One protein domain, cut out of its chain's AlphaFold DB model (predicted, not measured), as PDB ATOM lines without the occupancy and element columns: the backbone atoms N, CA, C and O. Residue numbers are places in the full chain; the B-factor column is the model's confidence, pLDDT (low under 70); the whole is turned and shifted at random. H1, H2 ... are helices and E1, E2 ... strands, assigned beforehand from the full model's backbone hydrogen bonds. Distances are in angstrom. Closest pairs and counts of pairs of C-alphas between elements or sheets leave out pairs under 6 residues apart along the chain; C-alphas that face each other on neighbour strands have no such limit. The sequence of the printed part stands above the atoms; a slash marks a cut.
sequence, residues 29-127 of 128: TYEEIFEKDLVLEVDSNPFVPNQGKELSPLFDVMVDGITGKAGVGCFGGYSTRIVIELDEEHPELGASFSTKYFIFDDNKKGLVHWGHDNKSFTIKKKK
ATOM      1  N   THR A  29     -15.291  30.946  29.003       89.19
ATOM      2  CA  THR A  29     -14.655  29.728  29.479       89.19
ATOM      3  C   THR A  29     -13.346  29.551  28.736       89.19
ATOM      4  O   THR A  29     -13.274  29.738  27.526       89.19
ATOM      5  N   TYR A  30     -12.306  29.199  29.482       94.69
ATOM      6  CA  TYR A  30     -10.975  28.930  28.958       94.69
ATOM      7  C   TYR A  30     -10.621  27.468  29.226       94.69
ATOM      8  O   TYR A  30     -10.992  26.918  30.268       94.69
ATOM      9  N   GLU A  31      -9.900  26.838  28.306       95.69
ATOM     10  CA  GLU A  31      -9.447  25.455  28.431       95.69
ATOM     11  C   GLU A  31      -7.936  25.305  28.325       95.69
ATOM     12  O   GLU A  31      -7.246  26.081  27.666       95.69
ATOM     13  N   GLU A  32      -7.421  24.289  29.012       96.00
ATOM     14  CA  GLU A  32      -6.017  23.910  28.929       96.00
ATOM     15  C   GLU A  32      -5.747  23.191  27.603       96.00
ATOM     16  O   GLU A  32      -6.472  22.266  27.222       96.00
ATOM     17  N   ILE A  33      -4.672  23.595  26.936       96.62
ATOM     18  CA  ILE A  33      -4.378  23.253  25.540       96.62
ATOM     19  C   ILE A  33      -2.995  22.622  25.360       96.62
ATOM     20  O   ILE A  33      -2.139  22.687  26.245       96.62
ATOM     21  N   PHE A  34      -2.775  22.027  24.191       96.81
ATOM     22  CA  PHE A  34      -1.462  21.651  23.672       96.81
ATOM     23  C   PHE A  34      -1.011  22.623  22.573       96.81
ATOM     24  O   PHE A  34      -1.812  23.390  22.042       96.81
ATOM     25  N   GLU A  35       0.260  22.541  22.170       97.06
ATOM     26  CA  GLU A  35       0.840  23.390  21.115       97.06
ATOM     27  C   GLU A  35      -0.016  23.436  19.843       97.06
ATOM     28  O   GLU A  35      -0.304  24.508  19.314       97.06
ATOM     29  N   LYS A  36      -0.476  22.265  19.384       96.19
ATOM     30  CA  LYS A  36      -1.279  22.110  18.162       96.19
ATOM     31  C   LYS A  36      -2.570  22.938  18.155       96.19
ATOM     32  O   LYS A  36      -3.075  23.238  17.080       96.19
ATOM     33  N   ASP A  37      -3.097  23.298  19.324       96.25
ATOM     34  CA  ASP A  37      -4.353  24.041  19.452       96.25
ATOM     35  C   ASP A  37      -4.151  25.558  19.232       96.25
ATOM     36  O   ASP A  37      -5.133  26.300  19.116       96.25
ATOM     37  N   LEU A  38      -2.885  26.002  19.153       96.69
ATOM     38  CA  LEU A  38      -2.459  27.369  18.836       96.69
ATOM     39  C   LEU A  38      -1.731  27.499  17.494       96.69
ATOM     40  O   LEU A  38      -1.316  28.603  17.146       96.69
ATOM     41  N   VAL A  39      -1.560  26.418  16.731       96.25
ATOM     42  CA  VAL A  39      -0.929  26.502  15.407       96.25
ATOM     43  C   VAL A  39      -1.836  27.283  14.460       96.25
ATOM     44  O   VAL A  39      -3.022  26.975  14.336       96.25
ATOM     45  N   LEU A  40      -1.279  28.297  13.797       93.81
ATOM     46  CA  LEU A  40      -2.019  29.081  12.812       93.81
ATOM     47  C   LEU A  40      -2.434  28.205  11.626       93.81
ATOM     48  O   LEU A  40      -1.624  27.453  11.085       93.81
ATOM     49  N   GLU A  41      -3.688  28.341  11.193       90.75
ATOM     50  CA  GLU A  41      -4.195  27.652  10.001       90.75
ATOM     51  C   GLU A  41      -3.477  28.145   8.734       90.75
ATOM     52  O   GLU A  41      -3.024  27.348   7.912       90.75
ATOM     53  N   VAL A  42      -3.326  29.466   8.610       89.31
ATOM     54  CA  VAL A  42      -2.536  30.129   7.575       89.31
ATOM     55  C   VAL A  42      -1.366  30.847   8.235       89.31
ATOM     56  O   VAL A  42      -1.539  31.787   9.011       89.31
ATOM     57  N   ASP A  43      -0.163  30.407   7.894       87.38
ATOM     58  CA  ASP A  43       1.103  30.970   8.355       87.38
ATOM     59  C   ASP A  43       1.940  31.460   7.160       87.38
ATOM     60  O   ASP A  43       1.682  31.099   6.010       87.38
ATOM     61  N   SER A  44       2.959  32.275   7.428       83.81
ATOM     62  CA  SER A  44       3.923  32.753   6.440       83.81
ATOM     63  C   SER A  44       5.244  32.012   6.638       83.81
ATOM     64  O   SER A  44       6.114  32.417   7.410       83.81
ATOM     65  N   ASN A  45       5.377  30.883   5.953       81.38
ATOM     66  CA  ASN A  45       6.572  30.061   5.902       81.38
ATOM     67  C   ASN A  45       7.357  30.373   4.609       81.38
ATOM     68  O   ASN A  45       6.869  30.121   3.504       81.38
ATOM     69  N   PRO A  46       8.604  30.866   4.710       79.56
ATOM     70  CA  PRO A  46       9.401  31.274   3.553       79.56
ATOM     71  C   PRO A  46       9.769  30.119   2.605       79.56
ATOM     72  O   PRO A  46      10.252  30.369   1.502       79.56
ATOM     73  N   PHE A  47       9.558  28.865   3.008       81.00
ATOM     74  CA  PHE A  47       9.810  27.683   2.184       81.00
ATOM     75  C   PHE A  47       8.593  27.231   1.367       81.00
ATOM     76  O   PHE A  47       8.733  26.327   0.544       81.00
ATOM     77  N   VAL A  48       7.420  27.843   1.560       78.88
ATOM     78  CA  VAL A  48       6.197  27.513   0.818       78.88
ATOM     79  C   VAL A  48       5.930  28.602  -0.233       78.88
ATOM     80  O   VAL A  48       5.539  29.719   0.113       78.88
ATOM     81  N   PRO A  49       6.128  28.318  -1.536       68.12
ATOM     82  CA  PRO A  49       5.838  29.280  -2.596       68.12
ATOM     83  C   PRO A  49       4.345  29.641  -2.624       68.12
ATOM     84  O   PRO A  49       3.497  28.754  -2.553       68.12
ATOM     85  N   ASN A  50       4.019  30.928  -2.794       61.88
ATOM     86  CA  ASN A  50       2.646  31.462  -2.869       61.88
ATOM     87  C   ASN A  50       1.779  31.258  -1.615       61.88
ATOM     88  O   ASN A  50       0.551  31.256  -1.721       61.88
ATOM     89  N   GLN A  51       2.380  31.109  -0.433       64.75
ATOM     90  CA  GLN A  51       1.595  31.113   0.798       64.75
ATOM     91  C   GLN A  51       0.874  32.458   0.952       64.75
ATOM     92  O   GLN A  51       1.434  33.509   0.621       64.75
ATOM     93  N   GLY A  52      -0.397  32.402   1.366       58.91
ATOM     94  CA  GLY A  52      -1.274  33.564   1.486       58.91
ATOM     95  C   GLY A  52      -0.562  34.734   2.162       58.91
ATOM     96  O   GLY A  52       0.174  34.553   3.128       58.91
ATOM     97  N   LYS A  53      -0.741  35.944   1.623       66.12
ATOM     98  CA  LYS A  53      -0.091  37.147   2.170       66.12
ATOM     99  C   LYS A  53      -0.557  37.483   3.588       66.12
ATOM    100  O   LYS A  53       0.115  38.254   4.264       66.12
ATOM    101  N   GLU A  54      -1.703  36.952   3.996       82.44
ATOM    102  CA  GLU A  54      -2.362  37.276   5.252       82.44
ATOM    103  C   GLU A  54      -2.362  36.053   6.166       82.44
ATOM    104  O   GLU A  54      -2.767  34.962   5.762       82.44
ATOM    105  N   LEU A  55      -1.847  36.250   7.377       87.94
ATOM    106  CA  LEU A  55      -1.828  35.244   8.431       87.94
ATOM    107  C   LEU A  55      -3.243  35.048   8.977       87.94
ATOM    108  O   LEU A  55      -4.019  36.004   9.052       87.94
ATOM    109  N   SER A  56      -3.555  33.837   9.434       91.44
ATOM    110  CA  SER A  56      -4.736  33.638  10.272       91.44
ATOM    111  C   SER A  56      -4.640  34.501  11.537       91.44
ATOM    112  O   SER A  56      -3.534  34.702  12.054       91.44
ATOM    113  N   PRO A  57      -5.774  34.988  12.070       94.31
ATOM    114  CA  PRO A  57      -5.786  35.687  13.346       94.31
ATOM    115  C   PRO A  57      -5.190  34.836  14.468       94.31
ATOM    116  O   PRO A  57      -5.330  33.612  14.485       94.31
ATOM    117  N   LEU A  58      -4.573  35.506  15.437       97.12
ATOM    118  CA  LEU A  58      -4.179  34.882  16.694       97.12
ATOM    119  C   LEU A  58      -5.421  34.447  17.492       97.12
ATOM    120  O   LEU A  58      -6.478  35.079  17.413       97.12
ATOM    121  N   PHE A  59      -5.272  33.396  18.294       97.81
ATOM    122  CA  PHE A  59      -6.333  32.859  19.142       97.81
ATOM    123  C   PHE A  59      -6.481  33.667  20.426       97.81
ATOM    124  O   PHE A  59      -5.476  34.072  21.008       97.81
ATOM    125  N   ASP A  60      -7.714  33.834  20.901       97.88
ATOM    126  CA  ASP A  60      -7.976  34.417  22.217       97.88
ATOM    127  C   ASP A  60      -7.503  33.462  23.319       97.88
ATOM    128  O   ASP A  60      -7.879  32.283  23.364       97.88
ATOM    129  N   VAL A  61      -6.663  33.975  24.214       97.94
ATOM    130  CA  VAL A  61      -6.013  33.192  25.266       97.94
ATOM    131  C   VAL A  61      -5.998  33.918  26.604       97.94
ATOM    132  O   VAL A  61      -6.241  35.118  26.702       97.94
ATOM    133  N   MET A  62      -5.675  33.158  27.644       98.25
ATOM    134  CA  MET A  62      -5.341  33.659  28.966       98.25
ATOM    135  C   MET A  62      -3.971  33.119  29.370       98.25
ATOM    136  O   MET A  62      -3.806  31.902  29.477       98.25
ATOM    137  N   VAL A  63      -3.011  34.014  29.597       98.31
ATOM    138  CA  VAL A  63      -1.633  33.706  29.992       98.31
ATOM    139  C   VAL A  63      -1.410  34.158  31.428       98.31
ATOM    140  O   VAL A  63      -1.531  35.341  31.722       98.31
ATOM    141  N   ASP A  64      -1.149  33.217  32.336       97.75
ATOM    142  CA  ASP A  64      -0.990  33.476  33.780       97.75
ATOM    143  C   ASP A  64      -2.097  34.362  34.394       97.75
ATOM    144  O   ASP A  64      -1.890  35.109  35.346       97.75
ATOM    145  N   GLY A  65      -3.317  34.241  33.857       96.69
ATOM    146  CA  GLY A  65      -4.496  34.999  34.288       96.69
ATOM    147  C   GLY A  65      -4.743  36.307  33.527       96.69
ATOM    148  O   GLY A  65      -5.794  36.907  33.730       96.69
ATOM    149  N   ILE A  66      -3.837  36.716  32.637       97.94
ATOM    150  CA  ILE A  66      -3.954  37.916  31.796       97.94
ATOM    151  C   ILE A  66      -4.535  37.527  30.435       97.94
ATOM    152  O   ILE A  66      -4.061  36.584  29.801       97.94
ATOM    153  N   THR A  67      -5.574  38.226  29.982       98.06
ATOM    154  CA  THR A  67      -6.169  37.998  28.660       98.06
ATOM    155  C   THR A  67      -5.289  38.547  27.543       98.06
ATOM    156  O   THR A  67      -4.472  39.449  27.738       98.06
ATOM    157  N   GLY A  68      -5.433  37.965  26.359       97.62
ATOM    158  CA  GLY A  68      -4.717  38.418  25.183       97.62
ATOM    159  C   GLY A  68      -4.903  37.486  24.001       97.62
ATOM    160  O   GLY A  68      -5.882  36.741  23.902       97.62
ATOM    161  N   LYS A  69      -3.927  37.516  23.101       98.50
ATOM    162  CA  LYS A  69      -3.895  36.744  21.869       98.50
ATOM    163  C   LYS A  69      -2.592  35.973  21.733       98.50
ATOM    164  O   LYS A  69      -1.529  36.481  22.073       98.50
ATOM    165  N   ALA A  70      -2.653  34.752  21.211       98.38
ATOM    166  CA  ALA A  70      -1.456  33.965  20.941       98.38
ATOM    167  C   ALA A  70      -1.579  33.075  19.706       98.38
ATOM    168  O   ALA A  70      -2.672  32.713  19.271       98.38
ATOM    169  N   GLY A  71      -0.430  32.688  19.158       97.94
ATOM    170  CA  GLY A  71      -0.350  31.748  18.047       97.94
ATOM    171  C   GLY A  71       1.039  31.147  17.888       97.94
ATOM    172  O   GLY A  71       2.041  31.719  18.324       97.94
ATOM    173  N   VAL A  72       1.086  29.983  17.247       97.81
ATOM    174  CA  VAL A  72       2.302  29.242  16.917       97.81
ATOM    175  C   VAL A  72       2.460  29.185  15.401       97.81
ATOM    176  O   VAL A  72       1.549  28.777  14.681       97.81
ATOM    177  N   GLY A  73       3.629  29.594  14.914       94.88
ATOM    178  CA  GLY A  73       3.920  29.701  13.486       94.88
ATOM    179  C   GLY A  73       5.316  30.252  13.206       94.88
ATOM    180  O   GLY A  73       6.102  30.522  14.112       94.88
ATOM    181  N   CYS A  74       5.653  30.407  11.934       92.38
ATOM    182  CA  CYS A  74       6.899  30.986  11.453       92.38
ATOM    183  C   CYS A  74       6.842  32.514  11.425       92.38
ATOM    184  O   CYS A  74       7.885  33.148  11.618       92.38
ATOM    185  N   PHE A  75       5.656  33.094  11.198       90.56
ATOM    186  CA  PHE A  75       5.433  34.544  11.148       90.56
ATOM    187  C   PHE A  75       6.398  35.264  10.183       90.56
ATOM    188  O   PHE A  75       6.965  36.307  10.499       90.56
ATOM    189  N   GLY A  76       6.659  34.666   9.017       86.62
ATOM    190  CA  GLY A  76       7.592  35.173   8.002       86.62
ATOM    191  C   GLY A  76       9.069  34.867   8.278       86.62
ATOM    192  O   GLY A  76       9.928  35.147   7.443       86.62
ATOM    193  N   GLY A  77       9.395  34.285   9.435       86.31
ATOM    194  CA  GLY A  77      10.746  33.864   9.789       86.31
ATOM    195  C   GLY A  77      11.085  32.433   9.354       86.31
ATOM    196  O   GLY A  77      10.251  31.673   8.884       86.31
ATOM    197  N   TYR A  78      12.335  32.025   9.585       89.12
ATOM    198  CA  TYR A  78      12.838  30.681   9.240       89.12
ATOM    199  C   TYR A  78      12.669  29.627  10.349       89.12
ATOM    200  O   TYR A  78      13.346  28.601  10.345       89.12
ATOM    201  N   SER A  79      11.863  29.898  11.374       91.94
ATOM    202  CA  SER A  79      11.717  29.003  12.530       91.94
ATOM    203  C   SER A  79      10.345  29.176  13.156       91.94
ATOM    204  O   SER A  79       9.866  30.306  13.242       91.94
ATOM    205  N   THR A  80       9.770  28.083  13.645       94.62
ATOM    206  CA  THR A  80       8.554  28.116  14.456       94.62
ATOM    207  C   THR A  80       8.792  28.912  15.736       94.62
ATOM    208  O   THR A  80       9.857  28.831  16.355       94.62
ATOM    209  N   ARG A  81       7.801  29.713  16.111       96.94
ATOM    210  CA  ARG A  81       7.769  30.565  17.294       96.94
ATOM    211  C   ARG A  81       6.384  30.523  17.903       96.94
ATOM    212  O   ARG A  81       5.402  30.365  17.182       96.94
ATOM    213  N   ILE A  82       6.330  30.758  19.204       98.25
ATOM    214  CA  ILE A  82       5.122  31.229  19.866       98.25
ATOM    215  C   ILE A  82       5.159  32.761  19.889       98.25
ATOM    216  O   ILE A  82       6.209  33.354  20.160       98.25
ATOM    217  N   VAL A  83       4.040  33.393  19.551       98.19
ATOM    218  CA  VAL A  83       3.801  34.838  19.670       98.19
ATOM    219  C   VAL A  83       2.647  35.035  20.641       98.19
ATOM    220  O   VAL A  83       1.654  34.313  20.555       98.19
ATOM    221  N   ILE A  84       2.800  35.979  21.566       98.62
ATOM    222  CA  ILE A  84       1.819  36.336  22.590       98.62
ATOM    223  C   ILE A  84       1.714  37.862  22.648       98.62
ATOM    224  O   ILE A  84       2.729  38.552  22.750       98.62
ATOM    225  N   GLU A  85       0.491  38.372  22.622       98.50
ATOM    226  CA  GLU A  85       0.135  39.777  22.810       98.50
ATOM    227  C   GLU A  85      -0.863  39.851  23.966       98.50
ATOM    228  O   GLU A  85      -1.890  39.180  23.924       98.50
ATOM    229  N   LEU A  86      -0.553  40.604  25.017       98.50
ATOM    230  CA  LEU A  86      -1.352  40.659  26.243       98.50
ATOM    231  C   LEU A  86      -2.025  42.018  26.397       98.50
ATOM    232  O   LEU A  86      -1.446  43.050  26.060       98.50
ATOM    233  N   ASP A  87      -3.236  42.005  26.953       97.94
ATOM    234  CA  ASP A  87      -4.007  43.222  27.221       97.94
ATOM    235  C   ASP A  87      -3.377  44.060  28.350       97.94
ATOM    236  O   ASP A  87      -3.519  45.283  28.386       97.94
ATOM    237  N   GLU A  88      -2.646  43.402  29.256       97.75
ATOM    238  CA  GLU A  88      -1.895  44.009  30.356       97.75
ATOM    239  C   GLU A  88      -0.435  43.530  30.358       97.75
ATOM    240  O   GLU A  88      -0.107  42.446  29.872       97.75
ATOM    241  N   GLU A  89       0.470  44.338  30.915       97.75
ATOM    242  CA  GLU A  89       1.898  44.017  30.949       97.75
ATOM    243  C   GLU A  89       2.195  42.860  31.916       97.75
ATOM    244  O   GLU A  89       2.009  42.973  33.129       97.75
ATOM    245  N   HIS A  90       2.710  41.748  31.386       98.12
ATOM    246  CA  HIS A  90       3.161  40.629  32.209       98.12
ATOM    247  C   HIS A  90       4.566  40.901  32.770       98.12
ATOM    248  O   HIS A  90       5.463  41.259  32.001       98.12
ATOM    249  N   PRO A  91       4.828  40.646  34.067       97.06
ATOM    250  CA  PRO A  91       6.104  40.976  34.709       97.06
ATOM    251  C   PRO A  91       7.329  40.317  34.058       97.06
ATOM    252  O   PRO A  91       8.430  40.855  34.144       97.06
ATOM    253  N   GLU A  92       7.157  39.163  33.404       96.88
ATOM    254  CA  GLU A  92       8.252  38.477  32.701       96.88
ATOM    255  C   GLU A  92       8.185  38.537  31.174       96.88
ATOM    256  O   GLU A  92       9.223  38.423  30.522       96.88
ATOM    257  N   LEU A  93       6.985  38.660  30.600       97.44
ATOM    258  CA  LEU A  93       6.776  38.543  29.151       97.44
ATOM    259  C   LEU A  93       6.605  39.926  28.501       97.44
ATOM    260  O   LEU A  93       6.733  40.048  27.287       97.44
ATOM    261  N   GLY A  94       6.357  40.969  29.301       98.00
ATOM    262  CA  GLY A  94       5.930  42.278  28.824       98.00
ATOM    263  C   GLY A  94       4.506  42.239  28.262       98.00
ATOM    264  O   GLY A  94       3.755  41.294  28.500       98.00
ATOM    265  N   ALA A  95       4.137  43.268  27.500       97.75
ATOM    266  CA  ALA A  95       2.876  43.303  26.751       97.75
ATOM    267  C   ALA A  95       2.930  42.479  25.445       97.75
ATOM    268  O   ALA A  95       1.900  42.079  24.911       97.75
ATOM    269  N   SER A  96       4.131  42.219  24.917       98.06
ATOM    270  CA  SER A  96       4.341  41.451  23.686       98.06
ATOM    271  C   SER A  96       5.546  40.530  23.831       98.06
ATOM    272  O   SER A  96       6.649  40.996  24.126       98.06
ATOM    273  N   PHE A  97       5.363  39.247  23.542       98.25
ATOM    274  CA  PHE A  97       6.392  38.226  23.681       98.25
ATOM    275  C   PHE A  97       6.471  37.340  22.442       98.25
ATOM    276  O   PHE A  97       5.462  36.908  21.888       98.25
ATOM    277  N   SER A  98       7.693  37.028  22.009       97.69
ATOM    278  CA  SER A  98       7.923  36.036  20.962       97.69
ATOM    279  C   SER A  98       9.224  35.287  21.188       97.69
ATOM    280  O   SER A  98      10.268  35.883  21.459       97.69
ATOM    281  N   THR A  99       9.185  33.965  21.035       97.31
ATOM    282  CA  THR A  99      10.381  33.127  21.123       97.31
ATOM    283  C   THR A  99      10.264  31.889  20.244       97.31
ATOM    284  O   THR A  99       9.184  31.337  20.051       97.31
ATOM    285  N   LYS A 100      11.409  31.428  19.732       96.81
ATOM    286  CA  LYS A 100      11.563  30.109  19.089       96.81
ATOM    287  C   LYS A 100      11.982  29.013  20.072       96.81
ATOM    288  O   LYS A 100      12.088  27.854  19.695       96.81
ATOM    289  N   TYR A 101      12.296  29.395  21.307       97.50
ATOM    290  CA  TYR A 101      12.722  28.495  22.369       97.50
ATOM    291  C   TYR A 101      11.558  28.332  23.334       97.50
ATOM    292  O   TYR A 101      11.498  29.027  24.347       97.50
ATOM    293  N   PHE A 102      10.608  27.478  22.963       97.94
ATOM    294  CA  PHE A 102       9.467  27.120  23.793       97.94
ATOM    295  C   PHE A 102       9.195  25.619  23.689       97.94
ATOM    296  O   PHE A 102       9.563  24.986  22.699       97.94
ATOM    297  N   ILE A 103       8.570  25.059  24.719       97.44
ATOM    298  CA  ILE A 103       8.102  23.673  24.742       97.44
ATOM    299  C   ILE A 103       6.858  23.579  25.626       97.44
ATOM    300  O   ILE A 103       6.861  24.052  26.764       97.44
ATOM    301  N   PHE A 104       5.786  22.992  25.097       97.88
ATOM    302  CA  PHE A 104       4.612  22.638  25.895       97.88
ATOM    303  C   PHE A 104       4.927  21.406  26.743       97.88
ATOM    304  O   PHE A 104       5.539  20.458  26.259       97.88
ATOM    305  N   ASP A 105       4.522  21.421  28.007       96.81
ATOM    306  CA  ASP A 105       4.735  20.295  28.908       96.81
ATOM    307  C   ASP A 105       3.810  19.122  28.545       96.81
ATOM    308  O   ASP A 105       2.583  19.244  28.572       96.81
ATOM    309  N   ASP A 106       4.399  17.964  28.243       92.69
ATOM    310  CA  ASP A 106       3.650  16.756  27.873       92.69
ATOM    311  C   ASP A 106       2.771  16.217  29.016       92.69
ATOM    312  O   ASP A 106       1.765  15.546  28.772       92.69
ATOM    313  N   ASN A 107       3.129  16.504  30.273       94.50
ATOM    314  CA  ASN A 107       2.424  16.009  31.455       94.50
ATOM    315  C   ASN A 107       1.413  17.020  32.006       94.50
ATOM    316  O   ASN A 107       0.529  16.638  32.777       94.50
ATOM    317  N   LYS A 108       1.526  18.301  31.634       96.12
ATOM    318  CA  LYS A 108       0.648  19.368  32.118       96.12
ATOM    319  C   LYS A 108       0.200  20.287  30.985       96.12
ATOM    320  O   LYS A 108       0.906  21.212  30.588       96.12
ATOM    321  N   LYS A 109      -1.042  20.083  30.537       96.88
ATOM    322  CA  LYS A 109      -1.687  20.928  29.526       96.88
ATOM    323  C   LYS A 109      -1.632  22.402  29.913       96.88
ATOM    324  O   LYS A 109      -1.818  22.767  31.073       96.88
ATOM    325  N   GLY A 110      -1.388  23.244  28.919       97.00
ATOM    326  CA  GLY A 110      -1.274  24.682  29.091       97.00
ATOM    327  C   GLY A 110      -0.014  25.146  29.822       97.00
ATOM    328  O   GLY A 110       0.162  26.348  29.932       97.00
ATOM    329  N   LEU A 111       0.876  24.277  30.316       98.31
ATOM    330  CA  LEU A 111       2.174  24.727  30.825       98.31
ATOM    331  C   LEU A 111       3.166  24.834  29.664       98.31
ATOM    332  O   LEU A 111       3.365  23.866  28.929       98.31
ATOM    333  N   VAL A 112       3.805  25.994  29.518       98.38
ATOM    334  CA  VAL A 112       4.807  26.248  28.480       98.38
ATOM    335  C   VAL A 112       6.100  26.685  29.138       98.38
ATOM    336  O   VAL A 112       6.130  27.685  29.852       98.38
ATOM    337  N   HIS A 113       7.178  25.956  28.869       98.31
ATOM    338  CA  HIS A 113       8.529  26.349  29.254       98.31
ATOM    339  C   HIS A 113       9.167  27.149  28.124       98.31
ATOM    340  O   HIS A 113       8.912  26.873  26.951       98.31
ATOM    341  N   TRP A 114      10.010  28.126  28.453       98.00
ATOM    342  CA  TRP A 114      10.657  28.964  27.448       98.00
ATOM    343  C   TRP A 114      12.072  29.404  27.828       98.00
ATOM    344  O   TRP A 114      12.463  29.452  28.996       98.00
ATOM    345  N   GLY A 115      12.850  29.753  26.801       95.94
ATOM    346  CA  GLY A 115      14.234  30.191  26.953       95.94
ATOM    347  C   GLY A 115      15.149  29.078  27.466       95.94
ATOM    348  O   GLY A 115      14.966  27.905  27.144       95.94
ATOM    349  N   HIS A 116      16.167  29.461  28.237       93.25
ATOM    350  CA  HIS A 116      17.169  28.543  28.792       93.25
ATOM    351  C   HIS A 116      17.227  28.561  30.330       93.25
ATOM    352  O   HIS A 116      17.996  27.805  30.918       93.25
ATOM    353  N   ASP A 117      16.387  29.377  30.976       92.50
ATOM    354  CA  ASP A 117      16.464  29.692  32.410       92.50
ATOM    355  C   ASP A 117      15.362  29.008  33.242       92.50
ATOM    356  O   ASP A 117      14.947  29.529  34.273       92.50
ATOM    357  N   ASN A 118      14.855  27.851  32.791       91.62
ATOM    358  CA  ASN A 118      13.735  27.124  33.419       91.62
ATOM    359  C   ASN A 118      12.485  27.993  33.668       91.62
ATOM    360  O   ASN A 118      11.749  27.771  34.629       91.62
ATOM    361  N   LYS A 119      12.257  29.000  32.820       97.50
ATOM    362  CA  LYS A 119      11.079  29.861  32.916       97.50
ATOM    363  C   LYS A 119       9.872  29.175  32.306       97.50
ATOM    364  O   LYS A 119       9.998  28.430  31.333       97.50
ATOM    365  N   SER A 120       8.703  29.476  32.851       98.19
ATOM    366  CA  SER A 120       7.446  28.933  32.357       98.19
ATOM    367  C   SER A 120       6.296  29.897  32.577       98.19
ATOM    368  O   SER A 120       6.313  30.642  33.552       98.19
ATOM    369  N   PHE A 121       5.279  29.802  31.731       98.44
ATOM    370  CA  PHE A 121       3.972  30.414  31.948       98.44
ATOM    371  C   PHE A 121       2.875  29.382  31.693       98.44
ATOM    372  O   PHE A 121       3.089  28.355  31.039       98.44
ATOM    373  N   THR A 122       1.686  29.648  32.214       98.50
ATOM    374  CA  THR A 122       0.475  28.904  31.876       98.50
ATOM    375  C   THR A 122      -0.304  29.624  30.787       98.50
ATOM    376  O   THR A 122      -0.397  30.845  30.798       98.50
ATOM    377  N   ILE A 123      -0.880  28.878  29.848       98.44
ATOM    378  CA  ILE A 123      -1.711  29.386  28.762       98.44
ATOM    379  C   ILE A 123      -2.972  28.538  28.612       98.44
ATOM    380  O   ILE A 123      -2.939  27.306  28.650       98.44
ATOM    381  N   LYS A 124      -4.102  29.216  28.436       98.19
ATOM    382  CA  LYS A 124      -5.401  28.609  28.150       98.19
ATOM    383  C   LYS A 124      -6.014  29.269  26.930       98.19
ATOM    384  O   LYS A 124      -5.829  30.466  26.744       98.19
ATOM    385  N   LYS A 125      -6.774  28.522  26.137       97.50
ATOM    386  CA  LYS A 125      -7.499  29.050  24.975       97.50
ATOM    387  C   LYS A 125      -8.954  29.307  25.333       97.50
ATOM    388  O   LYS A 125      -9.542  28.525  26.078       97.50
ATOM    389  N   LYS A 126      -9.524  30.400  24.835       96.12
ATOM    390  CA  LYS A 126     -10.956  30.677  24.965       96.12
ATOM    391  C   LYS A 126     -11.750  29.617  24.199       96.12
ATOM    392  O   LYS A 126     -11.376  29.260  23.085       96.12
ATOM    393  N   LYS A 127     -12.815  29.095  24.806       91.25
ATOM    394  CA  LYS A 127     -13.736  28.182  24.125       91.25
ATOM    395  C   LYS A 127     -14.610  28.970  23.158       91.25
ATOM    396  O   LYS A 127     -15.154  30.006  23.549       91.25
TER     397      LYS A 127
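What this domain is: This is residues 29 to 127 of the 128 residues of an uncharacterized protein of Euryarchaeota archaeon (UniProt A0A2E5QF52). One strongly twisted sheet of eight strands folds round on itself as a rough, incompletely closed barrel: E2 to E5 make one wall, E6 to E8 the other, joined where E2 pairs with E8 and where E5 runs on into E6 at 90 degrees. E1 adds to E8, short H1 sits beside the strands, and an unnamed stretch, residues 39 to 58, reaches outward. The 99 printed residues, mostly strand by class, run E1 H1 E2 to E8; the branched sheet is antiparallel. It is compact, with a radius of gyration of the C-alphas of 13.3 A and spans of 38 by 31 by 27 A.

How they stand to each other: E8, residues 119 to 126, has three neighbours. E2, residues 59 to 63, is on one side (N 62 to O 124, 2.8 A). E1, residues 30 to 32 (N 31 to O 125, 2.8 A), and E7, residues 111 to 114 (N 112 to O 121, 2.9 A), are on the other. E6, residues 102 to 104, completes the meander E6 E7 E8, each strand the antiparallel neighbour of the one before (N 103 to O 113, 2.9 A). E2 begins another meander with E3, residues 66 to 73 (N 61 to O 68, 2.9 A), E4, residues 81 to 90 (N 69 to O 85, 2.8 A), and E5, residues 94 to 99 (N 84 to O 97, 2.8 A). E5 and E8 are apart. H1, residues 35 to 38, is on the sheet at a height of 6.9 A, over none of its strands; its closest C-alphas to E3 are Leu 38 and Gly 71, 4.9 A. H1 is too short for an O i to N i+4 pair; its one O i to N i+3 pair is within range.

Where its parts are: E1 begins at C-alpha 30 (-10.975, 28.930, 28.958). E8, 23.4 A long, ends at C-alpha 126 (-10.956, 30.677, 24.965). E3 is 21.6 A long; E4, 18.6 A, bends by 112 degrees at residue 87.

The domain as a whole: The C-alphas farthest apart, Pro 49 and Pro 91, are 39.1 A from each other. The printed part has no cut. The link from H1 to E2 is long, 20 residues. Mean pLDDT of the printed part is 93.4; residues 49 to 53 are under 70.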